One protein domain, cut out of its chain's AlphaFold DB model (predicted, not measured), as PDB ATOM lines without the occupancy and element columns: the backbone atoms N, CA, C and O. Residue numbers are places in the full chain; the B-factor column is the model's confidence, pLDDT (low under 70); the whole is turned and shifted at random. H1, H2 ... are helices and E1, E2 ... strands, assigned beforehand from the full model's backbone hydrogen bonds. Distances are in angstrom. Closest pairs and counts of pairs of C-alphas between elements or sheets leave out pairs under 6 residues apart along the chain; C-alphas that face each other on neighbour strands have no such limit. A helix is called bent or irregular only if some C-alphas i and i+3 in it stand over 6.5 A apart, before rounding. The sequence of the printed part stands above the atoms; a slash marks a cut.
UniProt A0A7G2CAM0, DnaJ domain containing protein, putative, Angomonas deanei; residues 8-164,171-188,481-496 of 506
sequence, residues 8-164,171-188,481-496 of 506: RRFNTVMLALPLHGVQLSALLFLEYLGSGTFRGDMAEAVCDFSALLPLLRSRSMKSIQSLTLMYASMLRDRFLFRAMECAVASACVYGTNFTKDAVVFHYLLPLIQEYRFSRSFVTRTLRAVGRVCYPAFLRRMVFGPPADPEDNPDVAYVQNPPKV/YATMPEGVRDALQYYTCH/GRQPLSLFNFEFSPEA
ATOM      1  N   ARG A   8     -52.066  52.132  44.799       48.62
ATOM      2  CA  ARG A   8     -51.274  52.291  46.021       48.62
ATOM      3  C   ARG A   8     -49.796  52.300  45.631       48.62
ATOM      4  O   ARG A   8     -49.342  51.389  44.944       48.62
ATOM      5  N   ARG A   9     -49.060  53.338  46.030       50.25
ATOM      6  CA  ARG A   9     -47.592  53.302  46.013       50.25
ATOM      7  C   ARG A   9     -47.148  52.378  47.138       50.25
ATOM      8  O   ARG A   9     -47.733  52.445  48.210       50.25
ATOM      9  N   PHE A  10     -46.182  51.503  46.895       53.69
ATOM     10  CA  PHE A  10     -45.784  50.477  47.856       53.69
ATOM     11  C   PHE A  10     -44.358  50.708  48.331       53.69
ATOM     12  O   PHE A  10     -43.453  50.777  47.503       53.69
ATOM     13  N   ASN A  11     -44.175  50.758  49.650       52.66
ATOM     14  CA  ASN A  11     -42.869  50.569  50.269       52.66
ATOM     15  C   ASN A  11     -42.763  49.128  50.754       52.66
ATOM     16  O   ASN A  11     -43.646  48.652  51.470       52.66
ATOM     17  N   THR A  12     -41.691  48.448  50.350       52.81
ATOM     18  CA  THR A  12     -41.440  47.059  50.734       52.81
ATOM     19  C   THR A  12     -40.506  47.025  51.927       52.81
ATOM     20  O   THR A  12     -39.354  47.460  51.840       52.81
ATOM     21  N   VAL A  13     -40.975  46.464  53.037       54.56
ATOM     22  CA  VAL A  13     -40.088  46.073  54.134       54.56
ATOM     23  C   VAL A  13     -39.779  44.595  53.959       54.56
ATOM     24  O   VAL A  13     -40.657  43.747  54.083       54.56
ATOM     25  N   MET A  14     -38.524  44.297  53.628       58.22
ATOM     26  CA  MET A  14     -38.030  42.929  53.547       58.22
ATOM     27  C   MET A  14     -37.586  42.486  54.942       58.22
ATOM     28  O   MET A  14     -36.521  42.881  55.420       58.22
ATOM     29  N   LEU A  15     -38.415  41.681  55.602       55.72
ATOM     30  CA  LEU A  15     -38.093  41.077  56.892       55.72
ATOM     31  C   LEU A  15     -37.409  39.732  56.636       55.72
ATOM     32  O   LEU A  15     -38.071  38.707  56.502       55.72
ATOM     33  N   ALA A  16     -36.080  39.746  56.534       59.78
ATOM     34  CA  ALA A  16     -35.289  38.523  56.630       59.78
ATOM     35  C   ALA A  16     -35.070  38.181  58.110       59.78
ATOM     36  O   ALA A  16     -34.892  39.086  58.934       59.78
ATOM     37  N   LEU A  17     -35.030  36.889  58.462       61.53
ATOM     38  CA  LEU A  17     -34.517  36.488  59.777       61.53
ATOM     39  C   LEU A  17     -33.129  37.126  60.005       61.53
ATOM     40  O   LEU A  17     -32.364  37.250  59.043       61.53
ATOM     41  N   PRO A  18     -32.772  37.511  61.248       66.38
ATOM     42  CA  PRO A  18     -31.480  38.115  61.584       66.38
ATOM     43  C   PRO A  18     -30.360  37.066  61.517       66.38
ATOM     44  O   PRO A  18     -29.774  36.669  62.521       66.38
ATOM     45  N   LEU A  19     -30.104  36.564  60.318       74.00
ATOM     46  CA  LEU A  19     -29.123  35.539  60.014       74.00
ATOM     47  C   LEU A  19     -27.881  36.180  59.411       74.00
ATOM     48  O   LEU A  19     -27.928  37.263  58.833       74.00
ATOM     49  N   HIS A  20     -26.748  35.499  59.528       81.69
ATOM     50  CA  HIS A  20     -25.559  35.876  58.777       81.69
ATOM     51  C   HIS A  20     -25.767  35.562  57.283       81.69
ATOM     52  O   HIS A  20     -26.411  34.566  56.953       81.69
ATOM     53  N   GLY A  21     -25.179  36.336  56.361       81.81
ATOM     54  CA  GLY A  21     -25.405  36.161  54.913       81.81
ATOM     55  C   GLY A  21     -25.122  34.744  54.386       81.81
ATOM     56  O   GLY A  21     -25.831  34.254  53.512       81.81
ATOM     57  N   VAL A  22     -24.146  34.047  54.981       85.25
ATOM     58  CA  VAL A  22     -23.825  32.633  54.680       85.25
ATOM     59  C   VAL A  22     -24.904  31.664  55.182       85.25
ATOM     60  O   VAL A  22     -25.193  30.660  54.541       85.25
ATOM     61  N   GLN A  23     -25.513  31.949  56.335       85.38
ATOM     62  CA  GLN A  23     -26.615  31.138  56.857       85.38
ATOM     63  C   GLN A  23     -27.863  31.328  55.997       85.38
ATOM     64  O   GLN A  23     -28.519  30.352  55.648       85.38
ATOM     65  N   LEU A  24     -28.151  32.573  55.606       85.06
ATOM     66  CA  LEU A  24     -29.255  32.876  54.705       85.06
ATOM     67  C   LEU A  24     -29.057  32.194  53.345       85.06
ATOM     68  O   LEU A  24     -29.975  31.537  52.872       85.06
ATOM     69  N   SER A  25     -27.857  32.251  52.749       87.25
ATOM     70  CA  SER A  25     -27.610  31.584  51.459       87.25
ATOM     71  C   SER A  25     -27.762  30.065  51.546       87.25
ATOM     72  O   SER A  25     -28.329  29.461  50.637       87.25
ATOM     73  N   ALA A  26     -27.323  29.448  52.647       86.50
ATOM     74  CA  ALA A  26     -27.518  28.022  52.884       86.50
ATOM     75  C   ALA A  26     -29.006  27.654  53.006       86.50
ATOM     76  O   ALA A  26     -29.433  26.662  52.420       86.50
ATOM     77  N   LEU A  27     -29.806  28.454  53.716       85.88
ATOM     78  CA  LEU A  27     -31.248  28.220  53.837       85.88
ATOM     79  C   LEU A  27     -31.975  28.383  52.499       85.88
ATOM     80  O   LEU A  27     -32.751  27.503  52.137       85.88
ATOM     81  N   LEU A  28     -31.672  29.441  51.739       84.31
ATOM     82  CA  LEU A  28     -32.222  29.647  50.393       84.31
ATOM     83  C   LEU A  28     -31.910  28.458  49.476       84.31
ATOM     84  O   LEU A  28     -32.772  27.983  48.736       84.31
ATOM     85  N   PHE A  29     -30.688  27.929  49.562       87.38
ATOM     86  CA  PHE A  29     -30.289  26.767  48.780       87.38
ATOM     87  C   PHE A  29     -31.005  25.481  49.226       87.38
ATOM     88  O   PHE A  29     -31.413  24.680  48.387       87.38
ATOM     89  N   LEU A  30     -31.212  25.280  50.531       85.50
ATOM     90  CA  LEU A  30     -31.991  24.148  51.050       85.50
ATOM     91  C   LEU A  30     -33.462  24.217  50.615       85.50
ATOM     92  O   LEU A  30     -34.042  23.189  50.262       85.50
ATOM     93  N   GLU A  31     -34.060  25.407  50.583       81.38
ATOM     94  CA  GLU A  31     -35.409  25.602  50.042       81.38
ATOM     95  C   GLU A  31     -35.465  25.318  48.540       81.38
ATOM     96  O   GLU A  31     -36.383  24.626  48.092       81.38
ATOM     97  N   TYR A  32     -34.450  25.740  47.776       83.25
ATOM     98  CA  TYR A  32     -34.303  25.369  46.367       83.25
ATOM     99  C   TYR A  32     -34.350  23.844  46.176       83.25
ATOM    100  O   TYR A  32     -35.150  23.374  45.366       83.25
ATOM    101  N   LEU A  33     -33.596  23.063  46.962       82.88
ATOM    102  CA  LEU A  33     -33.614  21.590  46.890       82.88
ATOM    103  C   LEU A  33     -35.008  20.992  47.146       82.88
ATOM    104  O   LEU A  33     -35.349  19.941  46.603       82.88
ATOM    105  N   GLY A  34     -35.822  21.652  47.972       76.12
ATOM    106  CA  GLY A  34     -37.195  21.245  48.275       76.12
ATOM    107  C   GLY A  34     -38.248  21.740  47.278       76.12
ATOM    108  O   GLY A  34     -39.419  21.362  47.401       76.12
ATOM    109  N   SER A  35     -37.862  22.582  46.320       74.44
ATOM    110  CA  SER A  35     -38.785  23.329  45.469       74.44
ATOM    111  C   SER A  35     -39.065  22.663  44.114       74.44
ATOM    112  O   SER A  35     -38.397  21.722  43.674       74.44
ATOM    113  N   GLY A  36     -40.081  23.173  43.415       71.06
ATOM    114  CA  GLY A  36     -40.392  22.767  42.043       71.06
ATOM    115  C   GLY A  36     -39.320  23.143  41.007       71.06
ATOM    116  O   GLY A  36     -39.262  22.488  39.967       71.06
ATOM    117  N   THR A  37     -38.471  24.146  41.273       73.62
ATOM    118  CA  THR A  37     -37.393  24.558  40.350       73.62
ATOM    119  C   THR A  37     -36.327  23.469  40.265       73.62
ATOM    120  O   THR A  37     -35.982  23.064  39.160       73.62
ATOM    121  N   PHE A  38     -35.904  22.898  41.401       78.69
ATOM    122  CA  PHE A  38     -34.960  21.779  41.439       78.69
ATOM    123  C   PHE A  38     -35.478  20.562  40.667       78.69
ATOM    124  O   PHE A  38     -34.740  19.948  39.900       78.69
ATOM    125  N   ARG A  39     -36.769  20.227  40.807       74.38
ATOM    126  CA  ARG A  39     -37.375  19.131  40.032       74.38
ATOM    127  C   ARG A  39     -37.351  19.410  38.533       74.38
ATOM    128  O   ARG A  39     -37.097  18.488  37.769       74.38
ATOM    129  N   GLY A  40     -37.586  20.658  38.127       70.94
ATOM    130  CA  GLY A  40     -37.462  21.078  36.732       70.94
ATOM    131  C   GLY A  40     -36.028  20.987  36.220       70.94
ATOM    132  O   GLY A  40     -35.808  20.419  35.155       70.94
ATOM    133  N   ASP A  41     -35.056  21.439  37.012       74.06
ATOM    134  CA  ASP A  41     -33.631  21.346  36.684       74.06
ATOM    135  C   ASP A  41     -33.170  19.880  36.553       74.06
ATOM    136  O   ASP A  41     -32.462  19.526  35.608       74.06
ATOM    137  N   MET A  42     -33.643  18.996  37.436       73.31
ATOM    138  CA  MET A  42     -33.415  17.548  37.352       73.31
ATOM    139  C   MET A  42     -34.103  16.919  36.140       73.31
ATOM    140  O   MET A  42     -33.519  16.083  35.457       73.31
ATOM    141  N   ALA A  43     -35.351  17.293  35.871       68.50
ATOM    142  CA  ALA A  43     -36.108  16.747  34.757       68.50
ATOM    143  C   ALA A  43     -35.536  17.169  33.409       68.50
ATOM    144  O   ALA A  43     -35.527  16.364  32.485       68.50
ATOM    145  N   GLU A  44     -35.035  18.394  33.295       67.00
ATOM    146  CA  GLU A  44     -34.353  18.860  32.095       67.00
ATOM    147  C   GLU A  44     -33.053  18.113  31.864       67.00
ATOM    148  O   GLU A  44     -32.829  17.643  30.753       67.00
ATOM    149  N   ALA A  45     -32.257  17.914  32.920       65.06
ATOM    150  CA  ALA A  45     -31.071  17.080  32.831       65.06
ATOM    151  C   ALA A  45     -31.433  15.668  32.351       65.06
ATOM    152  O   ALA A  45     -30.780  15.164  31.456       65.06
ATOM    153  N   VAL A  46     -32.496  15.045  32.872       63.72
ATOM    154  CA  VAL A  46     -32.893  13.671  32.506       63.72
ATOM    155  C   VAL A  46     -33.554  13.571  31.123       63.72
ATOM    156  O   VAL A  46     -33.416  12.546  30.457       63.72
ATOM    157  N   CYS A  47     -34.301  14.590  30.696       60.62
ATOM    158  CA  CYS A  47     -35.112  14.550  29.475       60.62
ATOM    159  C   CYS A  47     -34.443  15.203  28.261       60.62
ATOM    160  O   CYS A  47     -35.094  15.325  27.219       60.62
ATOM    161  N   ASP A  48     -33.178  15.622  28.366       61.28
ATOM    162  CA  ASP A  48     -32.434  16.104  27.209       61.28
ATOM    163  C   ASP A  48     -32.305  14.975  26.172       61.28
ATOM    164  O   ASP A  48     -31.573  13.993  26.321       61.28
ATOM    165  N   PHE A  49     -33.112  15.090  25.116       51.19
ATOM    166  CA  PHE A  49     -33.323  14.045  24.117       51.19
ATOM    167  C   PHE A  49     -32.053  13.714  23.330       51.19
ATOM    168  O   PHE A  49     -31.928  12.602  22.808       51.19
ATOM    169  N   SER A  50     -31.106  14.657  23.288       48.22
ATOM    170  CA  SER A  50     -29.770  14.455  22.730       48.22
ATOM    171  C   SER A  50     -29.029  13.293  23.415       48.22
ATOM    172  O   SER A  50     -28.298  12.557  22.754       48.22
ATOM    173  N   ALA A  51     -29.305  13.043  24.699       48.69
ATOM    174  CA  ALA A  51     -28.659  12.023  25.522       48.69
ATOM    175  C   ALA A  51     -29.483  10.741  25.739       48.69
ATOM    176  O   ALA A  51     -28.939   9.700  26.116       48.69
ATOM    177  N   LEU A  52     -30.795  10.779  25.480       48.97
ATOM    178  CA  LEU A  52     -31.717   9.666  25.754       48.97
ATOM    179  C   LEU A  52     -31.785   8.639  24.602       48.97
ATOM    180  O   LEU A  52     -31.939   7.438  24.832       48.97
ATOM    181  N   LEU A  53     -31.592   9.092  23.359       50.16
ATOM    182  CA  LEU A  53     -31.525   8.254  22.150       50.16
ATOM    183  C   LEU A  53     -30.406   7.184  22.182       50.16
ATOM    184  O   LEU A  53     -30.685   6.032  21.835       50.16
ATOM    185  N   PRO A  54     -29.175   7.495  22.637       46.78
ATOM    186  CA  PRO A  54     -28.119   6.499  22.853       46.78
ATOM    187  C   PRO A  54     -28.478   5.430  23.899       46.78
ATOM    188  O   PRO A  54     -28.097   4.266  23.761       46.78
ATOM    189  N   LEU A  55     -29.244   5.807  24.928       43.59
ATOM    190  CA  LEU A  55     -29.599   4.963  26.076       43.59
ATOM    191  C   LEU A  55     -30.621   3.878  25.691       43.59
ATOM    192  O   LEU A  55     -30.473   2.723  26.078       43.59
ATOM    193  N   LEU A  56     -31.611   4.219  24.858       46.72
ATOM    194  CA  LEU A  56     -32.625   3.274  24.364       46.72
ATOM    195  C   LEU A  56     -32.069   2.229  23.378       46.72
ATOM    196  O   LEU A  56     -32.687   1.182  23.183       46.72
ATOM    197  N   ARG A  57     -30.914   2.500  22.754       43.59
ATOM    198  CA  ARG A  57     -30.277   1.622  21.755       43.59
ATOM    199  C   ARG A  57     -29.134   0.772  22.334       43.59
ATOM    200  O   ARG A  57     -28.730  -0.209  21.711       43.59
ATOM    201  N   SER A  58     -28.635   1.113  23.522       41.66
ATOM    202  CA  SER A  58     -27.508   0.445  24.179       41.66
ATOM    203  C   SER A  58     -27.944  -0.753  25.033       41.66
ATOM    204  O   SER A  58     -28.848  -0.659  25.857       41.66
ATOM    205  N   ARG A  59     -27.258  -1.895  24.877       44.09
ATOM    206  CA  ARG A  59     -27.375  -3.083  25.753       44.09
ATOM    207  C   ARG A  59     -26.213  -3.209  26.758       44.09
ATOM    208  O   ARG A  59     -26.122  -4.220  27.448       44.09
ATOM    209  N   SER A  60     -25.308  -2.223  26.824       45.62
ATOM    210  CA  SER A  60     -24.022  -2.323  27.537       45.62
ATOM    211  C   SER A  60     -23.949  -1.425  28.778       45.62
ATOM    212  O   SER A  60     -24.122  -0.212  28.692       45.62
ATOM    213  N   MET A  61     -23.580  -2.017  29.922       46.41
ATOM    214  CA  MET A  61     -23.356  -1.337  31.215       46.41
ATOM    215  C   MET A  61     -22.351  -0.170  31.146       46.41
ATOM    216  O   MET A  61     -22.428   0.764  31.936       46.41
ATOM    217  N   LYS A  62     -21.416  -0.197  30.190       46.91
ATOM    218  CA  LYS A  62     -20.354   0.811  30.034       46.91
ATOM    219  C   LYS A  62     -20.837   2.111  29.370       46.91
ATOM    220  O   LYS A  62     -20.373   3.189  29.718       46.91
ATOM    221  N   SER A  63     -21.848   2.030  28.503       50.41
ATOM    222  CA  SER A  63     -22.506   3.204  27.903       50.41
ATOM    223  C   SER A  63     -23.406   3.951  28.899       50.41
ATOM    224  O   SER A  63     -23.687   5.132  28.711       50.41
ATOM    225  N   ILE A  64     -23.821   3.294  29.985       55.34
ATOM    226  CA  ILE A  64     -24.547   3.941  31.082       55.34
ATOM    227  C   ILE A  64     -23.602   4.875  31.854       55.34
ATOM    228  O   ILE A  64     -24.002   5.982  32.192       55.34
ATOM    229  N   GLN A  65     -22.336   4.488  32.059       56.62
ATOM    230  CA  GLN A  65     -21.357   5.281  32.819       56.62
ATOM    231  C   GLN A  65     -21.005   6.621  32.152       56.62
ATOM    232  O   GLN A  65     -20.925   7.638  32.840       56.62
ATOM    233  N   SER A  66     -20.835   6.657  30.827       54.69
ATOM    234  CA  SER A  66     -20.571   7.906  30.092       54.69
ATOM    235  C   SER A  66     -21.758   8.869  30.149       54.69
ATOM    236  O   SER A  66     -21.579  10.068  30.349       54.69
ATOM    237  N   LEU A  67     -22.981   8.341  30.056       58.12
ATOM    238  CA  LEU A  67     -24.204   9.127  30.217       58.12
ATOM    239  C   LEU A  67     -24.339   9.651  31.649       58.12
ATOM    240  O   LEU A  67     -24.676  10.814  31.844       58.12
ATOM    241  N   THR A  68     -24.004   8.842  32.659       62.75
ATOM    242  CA  THR A  68     -23.967   9.293  34.057       62.75
ATOM    243  C   THR A  68     -22.994  10.455  34.260       62.75
ATOM    244  O   THR A  68     -23.341  11.407  34.954       62.75
ATOM    245  N   LEU A  69     -21.811  10.423  33.639       62.34
ATOM    246  CA  LEU A  69     -20.838  11.519  33.717       62.34
ATOM    247  C   LEU A  69     -21.350  12.804  33.051       62.34
ATOM    248  O   LEU A  69     -21.190  13.883  33.617       62.34
ATOM    249  N   MET A  70     -22.013  12.686  31.899       63.25
ATOM    250  CA  MET A  70     -22.612  13.824  31.196       63.25
ATOM    251  C   MET A  70     -23.762  14.455  32.000       63.25
ATOM    252  O   MET A  70     -23.807  15.670  32.191       63.25
ATOM    253  N   TYR A  71     -24.671  13.640  32.544       66.44
ATOM    254  CA  TYR A  71     -25.730  14.145  33.421       66.44
ATOM    255  C   TYR A  71     -25.149  14.772  34.694       66.44
ATOM    256  O   TYR A  71     -25.632  15.812  35.142       66.44
ATOM    257  N   ALA A  72     -24.079  14.197  35.253       67.88
ATOM    258  CA  ALA A  72     -23.399  14.760  36.413       67.88
ATOM    259  C   ALA A  72     -22.778  16.135  36.121       67.88
ATOM    260  O   ALA A  72     -22.893  17.027  36.961       67.88
ATOM    261  N   SER A  73     -22.172  16.351  34.945       67.50
ATOM    262  CA  SER A  73     -21.635  17.669  34.576       67.50
ATOM    263  C   SER A  73     -22.736  18.707  34.371       67.50
ATOM    264  O   SER A  73     -22.616  19.816  34.887       67.50
ATOM    265  N   MET A  74     -23.838  18.349  33.702       68.38
ATOM    266  CA  MET A  74     -24.968  19.273  33.509       68.38
ATOM    267  C   MET A  74     -25.614  19.669  34.838       68.38
ATOM    268  O   MET A  74     -25.901  20.842  35.070       68.38
ATOM    269  N   LEU A  75     -25.822  18.696  35.731       77.62
ATOM    270  CA  LEU A  75     -26.357  18.962  37.062       77.62
ATOM    271  C   LEU A  75     -25.406  19.847  37.864       77.62
ATOM    272  O   LEU A  75     -25.856  20.829  38.449       77.62
ATOM    273  N   ARG A  76     -24.101  19.548  37.857       82.06
ATOM    274  CA  ARG A  76     -23.080  20.354  38.539       82.06
ATOM    275  C   ARG A  76     -23.173  21.825  38.145       82.06
ATOM    276  O   ARG A  76     -23.215  22.673  39.030       82.06
ATOM    277  N   ASP A  77     -23.230  22.127  36.852       77.56
ATOM    278  CA  ASP A  77     -23.206  23.512  36.376       77.56
ATOM    279  C   ASP A  77     -24.468  24.281  36.820       77.56
ATOM    280  O   ASP A  77     -24.377  25.421  37.281       77.56
ATOM    281  N   ARG A  78     -25.639  23.626  36.815       81.38
ATOM    282  CA  ARG A  78     -26.885  24.197  37.365       81.38
ATOM    283  C   ARG A  78     -26.815  24.411  38.869       81.38
ATOM    284  O   ARG A  78     -27.207  25.467  39.359       81.38
ATOM    285  N   PHE A  79     -26.306  23.427  39.607       86.88
ATOM    286  CA  PHE A  79     -26.140  23.526  41.054       86.88
ATOM    287  C   PHE A  79     -25.224  24.686  41.439       86.88
ATOM    288  O   PHE A  79     -25.554  25.439  42.354       86.88
ATOM    289  N   LEU A  80     -24.111  24.862  40.722       88.38
ATOM    290  CA  LEU A  80     -23.190  25.978  40.934       88.38
ATOM    291  C   LEU A  80     -23.864  27.323  40.666       88.38
ATOM    292  O   LEU A  80     -23.728  28.244  41.470       88.38
ATOM    293  N   PHE A  81     -24.635  27.425  39.582       87.81
ATOM    294  CA  PHE A  81     -25.386  28.639  39.277       87.81
ATOM    295  C   PHE A  81     -26.412  28.972  40.370       87.81
ATOM    296  O   PHE A  81     -26.434  30.096  40.863       87.81
ATOM    297  N   ARG A  82     -27.195  27.989  40.830       87.62
ATOM    298  CA  ARG A  82     -28.190  28.174  41.905       87.62
ATOM    299  C   ARG A  82     -27.558  28.532  43.245       87.62
ATOM    300  O   ARG A  82     -28.088  29.373  43.970       87.62
ATOM    301  N   ALA A  83     -26.418  27.930  43.572       89.75
ATOM    302  CA  ALA A  83     -25.656  28.291  44.763       89.75
ATOM    303  C   ALA A  83     -25.168  29.747  44.692       89.75
ATOM    304  O   ALA A  83     -25.264  30.474  45.683       89.75
ATOM    305  N   MET A  84     -24.706  30.189  43.516       92.44
ATOM    306  CA  MET A  84     -24.307  31.578  43.292       92.44
ATOM    307  C   MET A  84     -25.503  32.538  43.384       92.44
ATOM    308  O   MET A  84     -25.396  33.554  44.065       92.44
ATOM    309  N   GLU A  85     -26.657  32.193  42.804       90.25
ATOM    310  CA  GLU A  85     -27.894  32.979  42.945       90.25
ATOM    311  C   GLU A  85     -28.294  33.165  44.410       90.25
ATOM    312  O   GLU A  85     -28.571  34.287  44.834       90.25
ATOM    313  N   CYS A  86     -28.249  32.100  45.215       90.12
ATOM    314  CA  CYS A  86     -28.544  32.181  46.646       90.12
ATOM    315  C   CYS A  86     -27.547  33.089  47.384       90.12
ATOM    316  O   CYS A  86     -27.941  33.861  48.257       90.12
ATOM    317  N   ALA A  87     -26.258  33.024  47.041       90.94
ATOM    318  CA  ALA A  87     -25.233  33.875  47.642       90.94
ATOM    319  C   ALA A  87     -25.422  35.359  47.283       90.94
ATOM    320  O   ALA A  87     -25.369  36.218  48.167       90.94
ATOM    321  N   VAL A  88     -25.690  35.661  46.010       92.56
ATOM    322  CA  VAL A  88     -25.941  37.027  45.528       92.56
ATOM    323  C   VAL A  88     -27.228  37.584  46.124       92.56
ATOM    324  O   VAL A  88     -27.223  38.715  46.610       92.56
ATOM    325  N   ALA A  89     -28.310  36.800  46.153       89.50
ATOM    326  CA  ALA A  89     -29.567  37.207  46.768       89.50
ATOM    327  C   ALA A  89     -29.363  37.562  48.246       89.50
ATOM    328  O   ALA A  89     -29.742  38.657  48.657       89.50
ATOM    329  N   SER A  90     -28.680  36.704  49.016       88.75
ATOM    330  CA  SER A  90     -28.346  36.971  50.421       88.75
ATOM    331  C   SER A  90     -27.529  38.246  50.612       88.75
ATOM    332  O   SER A  90     -27.802  39.006  51.537       88.75
ATOM    333  N   ALA A  91     -26.552  38.518  49.745       90.19
ATOM    334  CA  ALA A  91     -25.776  39.756  49.803       90.19
ATOM    335  C   ALA A  91     -26.642  40.994  49.502       90.19
ATOM    336  O   ALA A  91     -26.504  42.027  50.156       90.19
ATOM    337  N   CYS A  92     -27.572  40.879  48.551       90.19
ATOM    338  CA  CYS A  92     -28.456  41.966  48.136       90.19
ATOM    339  C   CYS A  92     -29.469  42.375  49.218       90.19
ATOM    340  O   CYS A  92     -29.826  43.555  49.281       90.19
ATOM    341  N   VAL A  93     -29.882  41.449  50.096       85.75
ATOM    342  CA  VAL A  93     -30.794  41.730  51.226       85.75
ATOM    343  C   VAL A  93     -30.233  42.808  52.160       85.75
ATOM    344  O   VAL A  93     -30.965  43.691  52.609       85.75
ATOM    345  N   TYR A  94     -28.924  42.775  52.422       84.38
ATOM    346  CA  TYR A  94     -28.245  43.722  53.316       84.38
ATOM    347  C   TYR A  94     -27.725  44.977  52.599       84.38
ATOM    348  O   TYR A  94     -27.035  45.792  53.208       84.38
ATOM    349  N   GLY A  95     -28.032  45.129  51.309       86.50
ATOM    350  CA  GLY A  95     -27.574  46.245  50.492       86.50
ATOM    351  C   GLY A  95     -28.501  47.465  50.519       86.50
ATOM    352  O   GLY A  95     -29.159  47.783  51.514       86.50
ATOM    353  N   THR A  96     -28.525  48.180  49.396       89.12
ATOM    354  CA  THR A  96     -29.327  49.394  49.194       89.12
ATOM    355  C   THR A  96     -30.803  49.063  48.953       89.12
ATOM    356  O   THR A  96     -31.182  47.910  48.769       89.12
ATOM    357  N   ASN A  97     -31.665  50.085  48.903       87.62
ATOM    358  CA  ASN A  97     -33.080  49.887  48.554       87.62
ATOM    359  C   ASN A  97     -33.243  49.214  47.180       87.62
ATOM    360  O   ASN A  97     -34.055  48.309  47.040       87.62
ATOM    361  N   PHE A  98     -32.389  49.563  46.210       91.31
ATOM    362  CA  PHE A  98     -32.382  48.921  44.895       91.31
ATOM    363  C   PHE A  98     -32.084  47.422  44.966       91.31
ATOM    364  O   PHE A  98     -32.761  46.634  44.314       91.31
ATOM    365  N   THR A  99     -31.088  47.003  45.753       90.69
ATOM    366  CA  THR A  99     -30.750  45.576  45.845       90.69
ATOM    367  C   THR A  99     -31.813  44.793  46.608       90.69
ATOM    368  O   THR A  99     -32.061  43.639  46.273       90.69
ATOM    369  N   LYS A 100     -32.495  45.418  47.575       87.75
ATOM    370  CA  LYS A 100     -33.664  44.825  48.239       87.75
ATOM    371  C   LYS A 100     -34.812  44.622  47.253       87.75
ATOM    372  O   LYS A 100     -35.302  43.503  47.132       87.75
ATOM    373  N   ASP A 101     -35.168  45.651  46.487       88.50
ATOM    374  CA  ASP A 101     -36.184  45.542  45.434       88.50
ATOM    375  C   ASP A 101     -35.796  44.506  44.374       88.50
ATOM    376  O   ASP A 101     -36.640  43.742  43.914       88.50
ATOM    377  N   ALA A 102     -34.514  44.408  44.013       91.44
ATOM    378  CA  ALA A 102     -34.030  43.385  43.092       91.44
ATOM    379  C   ALA A 102     -34.275  41.961  43.611       91.44
ATOM    380  O   ALA A 102     -34.669  41.090  42.837       91.44
ATOM    381  N   VAL A 103     -34.084  41.719  44.911       88.38
ATOM    382  CA  VAL A 103     -34.384  40.419  45.527       88.38
ATOM    383  C   VAL A 103     -35.888  40.156  45.544       88.38
ATOM    384  O   VAL A 103     -36.319  39.057  45.196       88.38
ATOM    385  N   VAL A 104     -36.692  41.173  45.869       86.56
ATOM    386  CA  VAL A 104     -38.159  41.099  45.812       86.56
ATOM    387  C   VAL A 104     -38.603  40.717  44.397       86.56
ATOM    388  O   VAL A 104     -39.313  39.732  44.218       86.56
ATOM    389  N   PHE A 105     -38.135  41.420  43.363       88.56
ATOM    390  CA  PHE A 105     -38.452  41.078  41.977       88.56
ATOM    391  C   PHE A 105     -37.974  39.684  41.584       88.56
ATOM    392  O   PHE A 105     -38.725  38.966  40.928       88.56
ATOM    393  N   HIS A 106     -36.756  39.296  41.968       88.00
ATOM    394  CA  HIS A 106     -36.194  37.989  41.634       88.00
ATOM    395  C   HIS A 106     -37.095  36.852  42.127       88.00
ATOM    396  O   HIS A 106     -37.352  35.904  41.384       88.00
ATOM    397  N   TYR A 107     -37.650  36.985  43.334       82.19
ATOM    398  CA  TYR A 107     -38.555  35.984  43.884       82.19
ATOM    399  C   TYR A 107     -40.010  36.157  43.449       82.19
ATOM    400  O   TYR A 107     -40.674  35.155  43.253       82.19
ATOM    401  N   LEU A 108     -40.529  37.359  43.198       83.62
ATOM    402  CA  LEU A 108     -41.916  37.518  42.730       83.62
ATOM    403  C   LEU A 108     -42.105  37.162  41.246       83.62
ATOM    404  O   LEU A 108     -43.198  36.771  40.828       83.62
ATOM    405  N   LEU A 109     -41.062  37.307  40.423       85.44
ATOM    406  CA  LEU A 109     -41.177  37.184  38.970       85.44
ATOM    407  C   LEU A 109     -41.661  35.799  38.494       85.44
ATOM    408  O   LEU A 109     -42.549  35.794  37.637       85.44
ATOM    409  N   PRO A 110     -41.203  34.653  39.044       83.19
ATOM    410  CA  PRO A 110     -41.719  33.349  38.623       83.19
ATOM    411  C   PRO A 110     -43.217  33.172  38.909       83.19
ATOM    412  O   PRO A 110     -43.920  32.594  38.079       83.19
ATOM    413  N   LEU A 111     -43.741  33.741  40.004       82.50
ATOM    414  CA  LEU A 111     -45.178  33.739  40.318       82.50
ATOM    415  C   LEU A 111     -45.980  34.531  39.280       82.50
ATOM    416  O   LEU A 111     -47.001  34.069  38.763       82.50
ATOM    417  N   ILE A 112     -45.481  35.710  38.909       86.94
ATOM    418  CA  ILE A 112     -46.088  36.550  37.872       86.94
ATOM    419  C   ILE A 112     -46.028  35.845  36.515       86.94
ATOM    420  O   ILE A 112     -47.020  35.828  35.781       86.94
ATOM    421  N   GLN A 113     -44.883  35.256  36.171       87.81
ATOM    422  CA  GLN A 113     -44.692  34.506  34.935       87.81
ATOM    423  C   GLN A 113     -45.679  33.348  34.863       87.81
ATOM    424  O   GLN A 113     -46.410  33.250  33.880       87.81
ATOM    425  N   GLU A 114     -45.779  32.525  35.904       84.69
ATOM    426  CA  GLU A 114     -46.718  31.408  35.931       84.69
ATOM    427  C   GLU A 114     -48.169  31.888  35.765       84.69
ATOM    428  O   GLU A 114     -48.916  31.321  34.966       84.69
ATOM    429  N   TYR A 115     -48.554  33.002  36.397       86.88
ATOM    430  CA  TYR A 115     -49.896  33.581  36.250       86.88
ATOM    431  C   TYR A 115     -50.185  34.012  34.810       86.88
ATOM    432  O   TYR A 115     -51.252  33.721  34.252       86.88
ATOM    433  N   ARG A 116     -49.228  34.690  34.169       87.81
ATOM    434  CA  ARG A 116     -49.362  35.169  32.785       87.81
ATOM    435  C   ARG A 116     -49.367  34.029  31.796       87.81
ATOM    436  O   ARG A 116     -50.229  33.979  30.913       87.81
ATOM    437  N   PHE A 117     -48.424  33.113  31.947       86.81
ATOM    438  CA  PHE A 117     -48.314  31.973  31.071       86.81
ATOM    439  C   PHE A 117     -49.518  31.053  31.237       86.81
ATOM    440  O   PHE A 117     -50.083  30.681  30.223       86.81
ATOM    441  N   SER A 118     -50.034  30.770  32.432       83.94
ATOM    442  CA  SER A 118     -51.254  29.957  32.584       83.94
ATOM    443  C   SER A 118     -52.490  30.551  31.888       83.94
ATOM    444  O   SER A 118     -53.376  29.808  31.460       83.94
ATOM    445  N   ARG A 119     -52.550  31.878  31.708       84.81
ATOM    446  CA  ARG A 119     -53.648  32.568  31.003       84.81
ATOM    447  C   ARG A 119     -53.447  32.688  29.493       84.81
ATOM    448  O   ARG A 119     -54.439  32.797  28.761       84.81
ATOM    449  N   SER A 120     -52.207  32.640  29.012       84.62
ATOM    450  CA  SER A 120     -51.910  32.695  27.577       84.62
ATOM    451  C   SER A 120     -52.607  31.551  26.830       84.62
ATOM    452  O   SER A 120     -52.775  30.445  27.346       84.62
ATOM    453  N   PHE A 121     -53.103  31.822  25.621       83.50
ATOM    454  CA  PHE A 121     -53.723  30.769  24.812       83.50
ATOM    455  C   PHE A 121     -52.661  29.781  24.309       83.50
ATOM    456  O   PHE A 121     -52.922  28.586  24.265       83.50
ATOM    457  N   VAL A 122     -51.455  30.274  23.995       81.94
ATOM    458  CA  VAL A 122     -50.353  29.484  23.422       81.94
ATOM    459  C   VAL A 122     -49.960  28.350  24.365       81.94
ATOM    460  O   VAL A 122     -49.966  27.180  23.998       81.94
ATOM    461  N   THR A 123     -49.693  28.688  25.619       81.88
ATOM    462  CA  THR A 123     -49.336  27.750  26.694       81.88
ATOM    463  C   THR A 123     -50.477  26.802  27.046       81.88
ATOM    464  O   THR A 123     -50.231  25.629  27.316       81.88
ATOM    465  N   ARG A 124     -51.737  27.260  27.020       82.94
ATOM    466  CA  ARG A 124     -52.907  26.392  27.224       82.94
ATOM    467  C   ARG A 124     -53.026  25.351  26.119       82.94
ATOM    468  O   ARG A 124     -53.239  24.182  26.430       82.94
ATOM    469  N   THR A 125     -52.825  25.748  24.865       81.44
ATOM    470  CA  THR A 125     -52.793  24.825  23.725       81.44
ATOM    471  C   THR A 125     -51.630  23.844  23.852       81.44
ATOM    472  O   THR A 125     -51.853  22.642  23.754       81.44
ATOM    473  N   LEU A 126     -50.419  24.314  24.170       79.12
ATOM    474  CA  LEU A 126     -49.247  23.450  24.373       79.12
ATOM    475  C   LEU A 126     -49.456  22.447  25.515       79.12
ATOM    476  O   LEU A 126     -49.172  21.261  25.359       79.12
ATOM    477  N   ARG A 127     -50.031  22.881  26.643       78.00
ATOM    478  CA  ARG A 127     -50.413  21.984  27.745       78.00
ATOM    479  C   ARG A 127     -51.480  20.981  27.319       78.00
ATOM    480  O   ARG A 127     -51.390  19.828  27.719       78.00
ATOM    481  N   ALA A 128     -52.485  21.390  26.545       80.00
ATOM    482  CA  ALA A 128     -53.535  20.491  26.072       80.00
ATOM    483  C   ALA A 128     -52.972  19.412  25.135       80.00
ATOM    484  O   ALA A 128     -53.220  18.231  25.365       80.00
ATOM    485  N   VAL A 129     -52.156  19.804  24.152       76.50
ATOM    486  CA  VAL A 129     -51.475  18.883  23.225       76.50
ATOM    487  C   VAL A 129     -50.561  17.931  23.992       76.50
ATOM    488  O   VAL A 129     -50.653  16.715  23.845       76.50
ATOM    489  N   GLY A 130     -49.740  18.451  24.899       71.31
ATOM    490  CA  GLY A 130     -48.842  17.612  25.678       71.31
ATOM    491  C   GLY A 130     -49.521  16.696  26.685       71.31
ATOM    492  O   GLY A 130     -48.997  15.627  26.980       71.31
ATOM    493  N   ARG A 131     -50.722  17.032  27.176       75.31
ATOM    494  CA  ARG A 131     -51.510  16.090  27.987       75.31
ATOM    495  C   ARG A 131     -51.878  14.824  27.214       75.31
ATOM    496  O   ARG A 131     -52.039  13.787  27.855       75.31
ATOM    497  N   VAL A 132     -52.004  14.925  25.890       75.25
ATOM    498  CA  VAL A 132     -52.277  13.807  24.978       75.25
ATOM    499  C   VAL A 132     -50.984  13.068  24.627       75.25
ATOM    500  O   VAL A 132     -50.958  11.843  24.674       75.25
ATOM    501  N   CYS A 133     -49.904  13.794  24.324       70.25
ATOM    502  CA  CYS A 133     -48.637  13.199  23.882       70.25
ATOM    503  C   CYS A 133     -47.761  12.647  25.022       70.25
ATOM    504  O   CYS A 133     -46.906  11.805  24.769       70.25
ATOM    505  N   TYR A 134     -47.946  13.107  26.265       68.12
ATOM    506  CA  TYR A 134     -47.073  12.783  27.397       68.12
ATOM    507  C   TYR A 134     -47.827  12.052  28.523       68.12
ATOM    508  O   TYR A 134     -48.733  12.641  29.136       68.12
ATOM    509  N   PRO A 135     -47.457  10.794  28.839       72.38
ATOM    510  CA  PRO A 135     -48.122   9.974  29.849       72.38
ATOM    511  C   PRO A 135     -48.258  10.659  31.213       72.38
ATOM    512  O   PRO A 135     -47.344  11.323  31.702       72.38
ATOM    513  N   ALA A 136     -49.400  10.450  31.874       73.50
ATOM    514  CA  ALA A 136     -49.694  11.067  33.167       73.50
ATOM    515  C   ALA A 136     -48.699  10.669  34.275       73.50
ATOM    516  O   ALA A 136     -48.392  11.497  35.132       73.50
ATOM    517  N   PHE A 137     -48.164   9.441  34.248       71.31
ATOM    518  CA  PHE A 137     -47.184   8.986  35.241       71.31
ATOM    519  C   PHE A 137     -45.850   9.742  35.113       71.31
ATOM    520  O   PHE A 137     -45.340  10.230  36.118       71.31
ATOM    521  N   LEU A 138     -45.335   9.917  33.886       66.75
ATOM    522  CA  LEU A 138     -44.115  10.689  33.630       66.75
ATOM    523  C   LEU A 138     -44.312  12.150  34.029       66.75
ATOM    524  O   LEU A 138     -43.448  12.754  34.654       66.75
ATOM    525  N   ARG A 139     -45.500  12.703  33.756       70.69
ATOM    526  CA  ARG A 139     -45.856  14.060  34.178       70.69
ATOM    527  C   ARG A 139     -45.815  14.190  35.700       70.69
ATOM    528  O   ARG A 139     -45.245  15.132  36.225       70.69
ATOM    529  N   ARG A 140     -46.375  13.231  36.431       71.25
ATOM    530  CA  ARG A 140     -46.361  13.268  37.898       71.25
ATOM    531  C   ARG A 140     -44.957  13.076  38.477       71.25
ATOM    532  O   ARG A 140     -44.652  13.666  39.505       71.25
ATOM    533  N   MET A 141     -44.112  12.289  37.812       63.50
ATOM    534  CA  MET A 141     -42.709  12.111  38.186       63.50
ATOM    535  C   MET A 141     -41.895  13.397  37.983       63.50
ATOM    536  O   MET A 141     -41.115  13.762  38.854       63.50
ATOM    537  N   VAL A 142     -42.117  14.104  36.871       60.22
ATOM    538  CA  VAL A 142     -41.382  15.325  36.504       60.22
ATOM    539  C   VAL A 142     -41.905  16.578  37.222       60.22
ATOM    540  O   VAL A 142     -41.136  17.342  37.798       60.22
ATOM    541  N   PHE A 143     -43.221  16.802  37.213       63.09
ATOM    542  CA  PHE A 143     -43.842  18.035  37.724       63.09
ATOM    543  C   PHE A 143     -44.361  17.895  39.160       63.09
ATOM    544  O   PHE A 143     -44.745  18.887  39.772       63.09
ATOM    545  N   GLY A 144     -44.356  16.684  39.725       66.19
ATOM    546  CA  GLY A 144     -45.026  16.397  40.989       66.19
ATOM    547  C   GLY A 144     -46.554  16.322  40.852       66.19
ATOM    548  O   GLY A 144     -47.108  16.444  39.755       66.19
ATOM    549  N   PRO A 145     -47.267  16.060  41.960       68.44
ATOM    550  CA  PRO A 145     -48.718  16.197  41.993       68.44
ATOM    551  C   PRO A 145     -49.132  17.673  41.822       68.44
ATOM    552  O   PRO A 145     -48.352  18.561  42.171       68.44
ATOM    553  N   PRO A 146     -50.341  17.947  41.292       65.81
ATOM    554  CA  PRO A 146     -50.899  19.299  41.308       65.81
ATOM    555  C   PRO A 146     -50.937  19.837  42.744       65.81
ATOM    556  O   PRO A 146     -51.131  19.057  43.678       65.81
ATOM    557  N   ALA A 147     -50.725  21.146  42.906       66.19
ATOM    558  CA  ALA A 147     -50.761  21.777  44.219       66.19
ATOM    559  C   ALA A 147     -52.161  21.640  44.831       66.19
ATOM    560  O   ALA A 147     -53.158  21.914  44.156       66.19
ATOM    561  N   ASP A 148     -52.217  21.208  46.090       70.44
ATOM    562  CA  ASP A 148     -53.458  21.186  46.855       70.44
ATOM    563  C   ASP A 148     -53.809  22.629  47.263       70.44
ATOM    564  O   ASP A 148     -52.944  23.318  47.819       70.44
ATOM    565  N   PRO A 149     -55.025  23.129  46.966       72.75
ATOM    566  CA  PRO A 149     -55.445  24.467  47.374       72.75
ATOM    567  C   PRO A 149     -55.341  24.726  48.880       72.75
ATOM    568  O   PRO A 149     -55.188  25.882  49.267       72.75
ATOM    569  N   GLU A 150     -55.418  23.682  49.711       75.25
ATOM    570  CA  GLU A 150     -55.300  23.799  51.171       75.25
ATOM    571  C   GLU A 150     -53.851  24.032  51.634       75.25
ATOM    572  O   GLU A 150     -53.628  24.776  52.587       75.25
ATOM    573  N   ASP A 151     -52.865  23.469  50.928       72.69
ATOM    574  CA  ASP A 151     -51.442  23.582  51.280       72.69
ATOM    575  C   ASP A 151     -50.793  24.865  50.737       72.69
ATOM    576  O   ASP A 151     -49.895  25.432  51.364       72.69
ATOM    577  N   ASN A 152     -51.179  25.304  49.532       75.38
ATOM    578  CA  ASN A 152     -50.620  26.506  48.908       75.38
ATOM    579  C   ASN A 152     -51.636  27.193  47.968       75.38
ATOM    580  O   ASN A 152     -51.682  26.886  46.767       75.38
ATOM    581  N   PRO A 153     -52.437  28.147  48.485       78.88
ATOM    582  CA  PRO A 153     -53.517  28.771  47.724       78.88
ATOM    583  C   PRO A 153     -53.009  29.640  46.565       78.88
ATOM    584  O   PRO A 153     -53.656  29.691  45.516       78.88
ATOM    585  N   ASP A 154     -51.846  30.285  46.708       79.56
ATOM    586  CA  ASP A 154     -51.254  31.136  45.670       79.56
ATOM    587  C   ASP A 154     -50.854  30.317  44.436       79.56
ATOM    588  O   ASP A 154     -51.245  30.633  43.308       79.56
ATOM    589  N   VAL A 155     -50.121  29.217  44.642       76.88
ATOM    590  CA  VAL A 155     -49.680  28.328  43.557       76.88
ATOM    591  C   VAL A 155     -50.881  27.658  42.887       76.88
ATOM    592  O   VAL A 155     -50.960  27.618  41.656       76.88
ATOM    593  N   ALA A 156     -51.857  27.183  43.669       79.56
ATOM    594  CA  ALA A 156     -53.074  26.580  43.128       79.56
ATOM    595  C   ALA A 156     -53.865  27.568  42.249       79.56
ATOM    596  O   ALA A 156     -54.296  27.217  41.141       79.56
ATOM    597  N   TYR A 157     -53.996  28.823  42.695       84.06
ATOM    598  CA  TYR A 157     -54.657  29.888  41.940       84.06
ATOM    599  C   TYR A 157     -53.930  30.202  40.629       84.06
ATOM    600  O   TYR A 157     -54.553  30.359  39.578       84.06
ATOM    601  N   VAL A 158     -52.603  30.281  40.662       81.62
ATOM    602  CA  VAL A 158     -51.781  30.643  39.504       81.62
ATOM    603  C   VAL A 158     -51.704  29.521  38.458       81.62
ATOM    604  O   VAL A 158     -51.663  29.791  37.250       81.62
ATOM    605  N   GLN A 159     -51.763  28.260  38.885       78.38
ATOM    606  CA  GLN A 159     -51.832  27.108  37.985       78.38
ATOM    607  C   GLN A 159     -53.169  27.021  37.245       78.38
ATOM    608  O   GLN A 159     -53.192  26.699  36.051       78.38
ATOM    609  N   ASN A 160     -54.273  27.334  37.930       80.31
ATOM    610  CA  ASN A 160     -55.629  27.265  37.386       80.31
ATOM    611  C   ASN A 160     -56.421  28.554  37.667       80.31
ATOM    612  O   ASN A 160     -57.400  28.529  38.416       80.31
ATOM    613  N   PRO A 161     -56.046  29.685  37.045       81.00
ATOM    614  CA  PRO A 161     -56.697  30.950  37.333       81.00
ATOM    615  C   PRO A 161     -58.145  30.943  36.817       81.00
ATOM    616  O   PRO A 161     -58.383  30.524  35.675       81.00
ATOM    617  N   PRO A 162     -59.115  31.453  37.600       80.12
ATOM    618  CA  PRO A 162     -60.507  31.521  37.179       80.12
ATOM    619  C   PRO A 162     -60.673  32.419  35.947       80.12
ATOM    620  O   PRO A 162     -59.877  33.334  35.689       80.12
ATOM    621  N   LYS A 163     -61.727  32.154  35.163       77.38
ATOM    622  CA  LYS A 163     -62.092  33.006  34.024       77.38
ATOM    623  C   LYS A 163     -62.454  34.395  34.546       77.38
ATOM    624  O   LYS A 163     -63.270  34.517  35.450       77.38
ATOM    625  N   VAL A 164     -61.869  35.433  33.952       70.31
ATOM    626  CA  VAL A 164     -62.197  36.819  34.309       70.31
ATOM    627  C   VAL A 164     -63.586  37.151  33.778       70.31
ATOM    628  O   VAL A 164     -63.800  37.144  32.562       70.31
ATOM    629  N   TYR A 171     -58.884  41.777  41.474       81.69
ATOM    630  CA  TYR A 171     -58.114  41.564  42.700       81.69
ATOM    631  C   TYR A 171     -58.943  40.960  43.838       81.69
ATOM    632  O   TYR A 171     -58.372  40.274  44.683       81.69
ATOM    633  N   ALA A 172     -60.266  41.151  43.844       79.75
ATOM    634  CA  ALA A 172     -61.141  40.678  44.919       79.75
ATOM    635  C   ALA A 172     -61.161  39.146  45.046       79.75
ATOM    636  O   ALA A 172     -61.322  38.612  46.139       79.75
ATOM    637  N   THR A 173     -60.954  38.441  43.932       78.56
ATOM    638  CA  THR A 173     -60.948  36.969  43.870       78.56
ATOM    639  C   THR A 173     -59.549  36.356  43.982       78.56
ATOM    640  O   THR A 173     -59.415  35.135  43.936       78.56
ATOM    641  N   MET A 174     -58.498  37.180  44.089       85.44
ATOM    642  CA  MET A 174     -57.114  36.710  44.194       85.44
ATOM    643  C   MET A 174     -56.713  36.466  45.653       85.44
ATOM    644  O   MET A 174     -57.014  37.328  46.489       85.44
ATOM    645  N   PRO A 175     -55.971  35.376  45.936       84.81
ATOM    646  CA  PRO A 175     -55.181  35.233  47.157       84.81
ATOM    647  C   PRO A 175     -54.222  36.414  47.368       84.81
ATOM    648  O   PRO A 175     -53.827  37.079  46.404       84.81
ATOM    649  N   GLU A 176     -53.863  36.678  48.624       79.62
ATOM    650  CA  GLU A 176     -53.065  37.849  49.016       79.62
ATOM    651  C   GLU A 176     -51.681  37.861  48.353       79.62
ATOM    652  O   GLU A 176     -51.326  38.860  47.728       79.62
ATOM    653  N   GLY A 177     -50.954  36.738  48.347       79.25
ATOM    654  CA  GLY A 177     -49.614  36.665  47.755       79.25
ATOM    655  C   GLY A 177     -49.604  36.992  46.259       79.25
ATOM    656  O   GLY A 177     -48.800  37.800  45.787       79.25
ATOM    657  N   VAL A 178     -50.546  36.432  45.494       82.25
ATOM    658  CA  VAL A 178     -50.687  36.725  44.053       82.25
ATOM    659  C   VAL A 178     -51.107  38.174  43.804       82.25
ATOM    660  O   VAL A 178     -50.599  38.821  42.879       82.25
ATOM    661  N   ARG A 179     -52.054  38.681  44.599       84.25
ATOM    662  CA  ARG A 179     -52.552  40.056  44.497       84.25
ATOM    663  C   ARG A 179     -51.414  41.047  44.690       84.25
ATOM    664  O   ARG A 179     -51.215  41.910  43.831       84.25
ATOM    665  N   ASP A 180     -50.661  40.883  45.766       81.75
ATOM    666  CA  ASP A 180     -49.602  41.796  46.165       81.75
ATOM    667  C   ASP A 180     -48.425  41.735  45.191       81.75
ATOM    668  O   ASP A 180     -47.936  42.775  44.751       81.75
ATOM    669  N   ALA A 181     -48.054  40.540  44.720       84.25
ATOM    670  CA  ALA A 181     -47.025  40.375  43.696       84.25
ATOM    671  C   ALA A 181     -47.355  41.138  42.401       84.25
ATOM    672  O   ALA A 181     -46.514  41.845  41.833       84.25
ATOM    673  N   LEU A 182     -48.600  41.023  41.928       86.56
ATOM    674  CA  LEU A 182     -49.062  41.721  40.729       86.56
ATOM    675  C   LEU A 182     -49.136  43.236  40.946       86.56
ATOM    676  O   LEU A 182     -48.784  44.004  40.047       86.56
ATOM    677  N   GLN A 183     -49.589  43.684  42.114       84.75
ATOM    678  CA  GLN A 183     -49.653  45.107  42.445       84.75
ATOM    679  C   GLN A 183     -48.256  45.725  42.573       84.75
ATOM    680  O   GLN A 183     -48.004  46.767  41.967       84.75
ATOM    681  N   TYR A 184     -47.323  45.048  43.243       85.56
ATOM    682  CA  TYR A 184     -45.929  45.471  43.353       85.56
ATOM    683  C   TYR A 184     -45.280  45.630  41.974       85.56
ATOM    684  O   TYR A 184     -44.775  46.708  41.640       85.56
ATOM    685  N   TYR A 185     -45.383  44.594  41.131       88.44
ATOM    686  CA  TYR A 185     -44.844  44.611  39.771       88.44
ATOM    687  C   TYR A 185     -45.408  45.772  38.951       88.44
ATOM    688  O   TYR A 185     -44.653  46.525  38.334       88.44
ATOM    689  N   THR A 186     -46.730  45.944  38.957       88.62
ATOM    690  CA  THR A 186     -47.383  46.986  38.153       88.62
ATOM    691  C   THR A 186     -47.092  48.395  38.634       88.62
ATOM    692  O   THR A 186     -46.875  49.271  37.798       88.62
ATOM    693  N   CYS A 187     -47.072  48.623  39.947       86.75
ATOM    694  CA  CYS A 187     -46.771  49.928  40.519       86.75
ATOM    695  C   CYS A 187     -45.358  50.375  40.128       86.75
ATOM    696  O   CYS A 187     -45.184  51.465  39.585       86.75
ATOM    697  N   HIS A 188     -44.364  49.506  40.311       87.69
ATOM    698  CA  HIS A 188     -42.973  49.824  39.992       87.69
ATOM    699  C   HIS A 188     -42.748  50.034  38.495       87.69
ATOM    700  O   HIS A 188     -42.110  51.011  38.105       87.69
ATOM    701  N   GLY A 481     -42.773  26.476  43.003       46.19
ATOM    702  CA  GLY A 481     -43.185  25.406  43.914       46.19
ATOM    703  C   GLY A 481     -42.514  25.415  45.288       46.19
ATOM    704  O   GLY A 481     -41.906  24.408  45.622       46.19
ATOM    705  N   ARG A 482     -42.675  26.496  46.066       50.16
ATOM    706  CA  ARG A 482     -41.908  26.946  47.249       50.16
ATOM    707  C   ARG A 482     -40.786  27.896  46.862       50.16
ATOM    708  O   ARG A 482     -39.608  27.560  46.919       50.16
ATOM    709  N   GLN A 483     -41.171  29.082  46.408       52.84
ATOM    710  CA  GLN A 483     -40.237  30.199  46.380       52.84
ATOM    711  C   GLN A 483     -39.750  30.482  47.812       52.84
ATOM    712  O   GLN A 483     -40.527  30.246  48.740       52.84
ATOM    713  N   PRO A 484     -38.543  31.035  48.010       49.47
ATOM    714  CA  PRO A 484     -37.993  31.350  49.333       49.47
ATOM    715  C   PRO A 484     -38.726  32.410  50.164       49.47
ATOM    716  O   PRO A 484     -38.174  33.013  51.082       49.47
ATOM    717  N   LEU A 485     -39.985  32.677  49.832       51.38
ATOM    718  CA  LEU A 485     -40.838  33.637  50.510       51.38
ATOM    719  C   LEU A 485     -41.187  33.172  51.933       51.38
ATOM    720  O   LEU A 485     -41.548  34.003  52.750       51.38
ATOM    721  N   SER A 486     -41.032  31.887  52.290       54.44
ATOM    722  CA  SER A 486     -41.155  31.455  53.696       54.44
ATOM    723  C   SER A 486     -40.156  32.154  54.617       54.44
ATOM    724  O   SER A 486     -40.443  32.343  55.796       54.44
ATOM    725  N   LEU A 487     -38.994  32.547  54.087       56.84
ATOM    726  CA  LEU A 487     -37.956  33.269  54.827       56.84
ATOM    727  C   LEU A 487     -38.073  34.790  54.696       56.84
ATOM    728  O   LEU A 487     -37.361  35.511  55.399       56.84
ATOM    729  N   PHE A 488     -38.944  35.274  53.808       62.62
ATOM    730  CA  PHE A 488     -39.125  36.689  53.524       62.62
ATOM    731  C   PHE A 488     -40.592  37.081  53.667       62.62
ATOM    732  O   PHE A 488     -41.407  36.830  52.782       62.62
ATOM    733  N   ASN A 489     -40.909  37.791  54.745       62.88
ATOM    734  CA  ASN A 489     -42.174  38.507  54.808       62.88
ATOM    735  C   ASN A 489     -42.026  39.823  54.047       62.88
ATOM    736  O   ASN A 489     -41.158  40.643  54.367       62.88
ATOM    737  N   PHE A 490     -42.872  40.005  53.036       63.59
ATOM    738  CA  PHE A 490     -43.003  41.261  52.311       63.59
ATOM    739  C   PHE A 490     -44.213  41.991  52.867       63.59
ATOM    740  O   PHE A 490     -45.352  41.621  52.594       63.59
ATOM    741  N   GLU A 491     -43.970  43.025  53.664       60.03
ATOM    742  CA  GLU A 491     -45.036  43.950  54.023       60.03
ATOM    743  C   GLU A 491     -45.136  45.029  52.952       60.03
ATOM    744  O   GLU A 491     -44.201  45.802  52.722       60.03
ATOM    745  N   PHE A 492     -46.289  45.060  52.291       60.50
ATOM    746  CA  PHE A 492     -46.635  46.036  51.272       60.50
ATOM    747  C   PHE A 492     -47.469  47.150  51.910       60.50
ATOM    748  O   PHE A 492     -48.699  47.094  51.936       60.50
ATOM    749  N   SER A 493     -46.806  48.178  52.444       50.16
ATOM    750  CA  SER A 493     -47.520  49.324  53.018       50.16
ATOM    751  C   SER A 493     -47.862  50.339  51.922       50.16
ATOM    752  O   SER A 493     -46.956  50.745  51.182       50.16
ATOM    753  N   PRO A 494     -49.135  50.764  51.780       50.69
ATOM    754  CA  PRO A 494     -49.466  51.879  50.910       50.69
ATOM    755  C   PRO A 494     -48.778  53.145  51.427       50.69
ATOM    756  O   PRO A 494     -48.967  53.514  52.586       50.69
ATOM    757  N   GLU A 495     -48.027  53.853  50.581       47.59
ATOM    758  CA  GLU A 495     -47.673  55.234  50.898       47.59
ATOM    759  C   GLU A 495     -48.985  55.995  51.078       47.59
ATOM    760  O   GLU A 495     -49.825  56.036  50.171       47.59
ATOM    761  N   ALA A 496     -49.179  56.568  52.263       39.16
ATOM    762  CA  ALA A 496     -50.219  57.557  52.451       39.16
ATOM    763  C   ALA A 496     -49.970  58.663  51.420       39.16
ATOM    764  O   ALA A 496     -48.879  59.236  51.388       39.16
TER     765      ALA A 496
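Overview. This is residues 8 to 164, 171 to 188 and 481 to 496 of the 506 residues of the protein "DnaJ domain containing protein, putative" of Angomonas deanei (UniProt A0A7G2CAM0). A long helix, H4, has the shorter helices H2 and H3 running back beside it and H1 crossing it; the turn at residues 56 to 62 sticks out at one end, and a ribbon of two strands, E1 and E2, lies toward the other. From H4 the bent helix H5 leads to a second group, in which H5b, H8 and H9 pack together, H6 runs off from the end of H5b, and H7 comes back to pack on H2. The printed part has 191 residues, with ten named helices and two named strands in the order E1, H1 to H10, E2; the sheet, E1 - E2, is antiparallel and the class is mostly helix. The whole is elongated and only just loose, close to compact, with a radius of gyration of the C-alphas of 19.6 A and spans of 70 by 44 by 27 A.

Arrangement. E1, residues 10 to 16, and E2, residues 488 to 494, are antiparallel neighbours at 158 degrees, with N 11 and O 493 3.2 A apart, within hydrogen-bond range. H5, residues 97 to 119, was assigned as one helix by its hydrogen bonds but is bent, with C-alphas 107 and 110 6.7 A apart; its arms H5a, residues 97 to 107, and H5b, residues 110 to 119, stand at a steep tilt of 47 degrees. The closest C-alphas of E1 and H5a, Met 14 and Lys 100, are 7.1 A apart. H4, residues 61 to 93, forms a helical hairpin with H5a, closest at the C-alphas of Cys 92 and Thr 99, 4.9 A. H1, residues 21 to 34, touches H4 at a steep tilt of 45 degrees, opposite ways, closest at the C-alphas of Ser 25 and Cys 86, 4.9 A. H10, residues 484 to 487, only just touches H1, with 3 pairs of C-alphas within 8 A, the closest Leu 28 and Pro 484, 6.1 A. H2, residues 36 to 47, touches H4 at a shallow tilt of 26 degrees, opposite ways, closest at the C-alphas of Ala 45 and Tyr 71, 6.1 A. H3, residues 49 to 57, forms a helical hairpin with H4, closest at the C-alphas of Ala 51 and Leu 67, 7.1 A. H7, residues 136 to 143, touches H2, closest at the C-alphas of Ala 43 and Val 142, 5.7 A. H8, residues 153 to 159, touches H5b, closest at the C-alphas of Tyr 115 and Val 158, 4.8 A. H9, residues 176 to 188, touches H5b, closest at the C-alphas of Ile 112 and Leu 182, 6.6 A. H6, residues 121 to 133, is about perpendicular to H5b at 83 degrees, close but not clearly touching, and apart from H4; the closest C-alphas of H5b and H6, Phe 117 and Thr 123, are 6.2 A apart. Each O i to N i+4 pair is within hydrogen-bond range in H1, H2, H5a, H5b, H7, H8 and H9, against 26 of 29 in H4, 8 of 9 in H6 and 1 of 5 in H3, where 3 of 6 O i to N i+3 pairs are; H10 is too short for an i+4 pair.

Along the chain. E1 begins at C-alpha 10, (-45.784, 50.477, 47.856), and is 18.2 A long; E2, 18.6 A long, ends at C-alpha 494, (-49.466, 51.879, 50.910). H4, 48.1 A from first to last C-alpha, begins at (-23.356, -1.337, 31.215). H1 measures 20.1 A, H6 18.3 A and H9 18.1 A.

Size, cuts and confidence. The C-alphas of Arg 59 and Ala 496, the two farthest apart, are 70.1 A apart. Residues 165 to 170 and 189 to 480 are not printed; the gaps are 10.5 A between C-alphas 164 and 171 and 24.7 A between C-alphas 188 and 481. Of the links that are printed whole, H7 to H8 is short and the others are tight. Mean pLDDT of the printed part is 73.1, with 68 residues under 70, among them 8 to 18, 43 to 74 and 481 to 496.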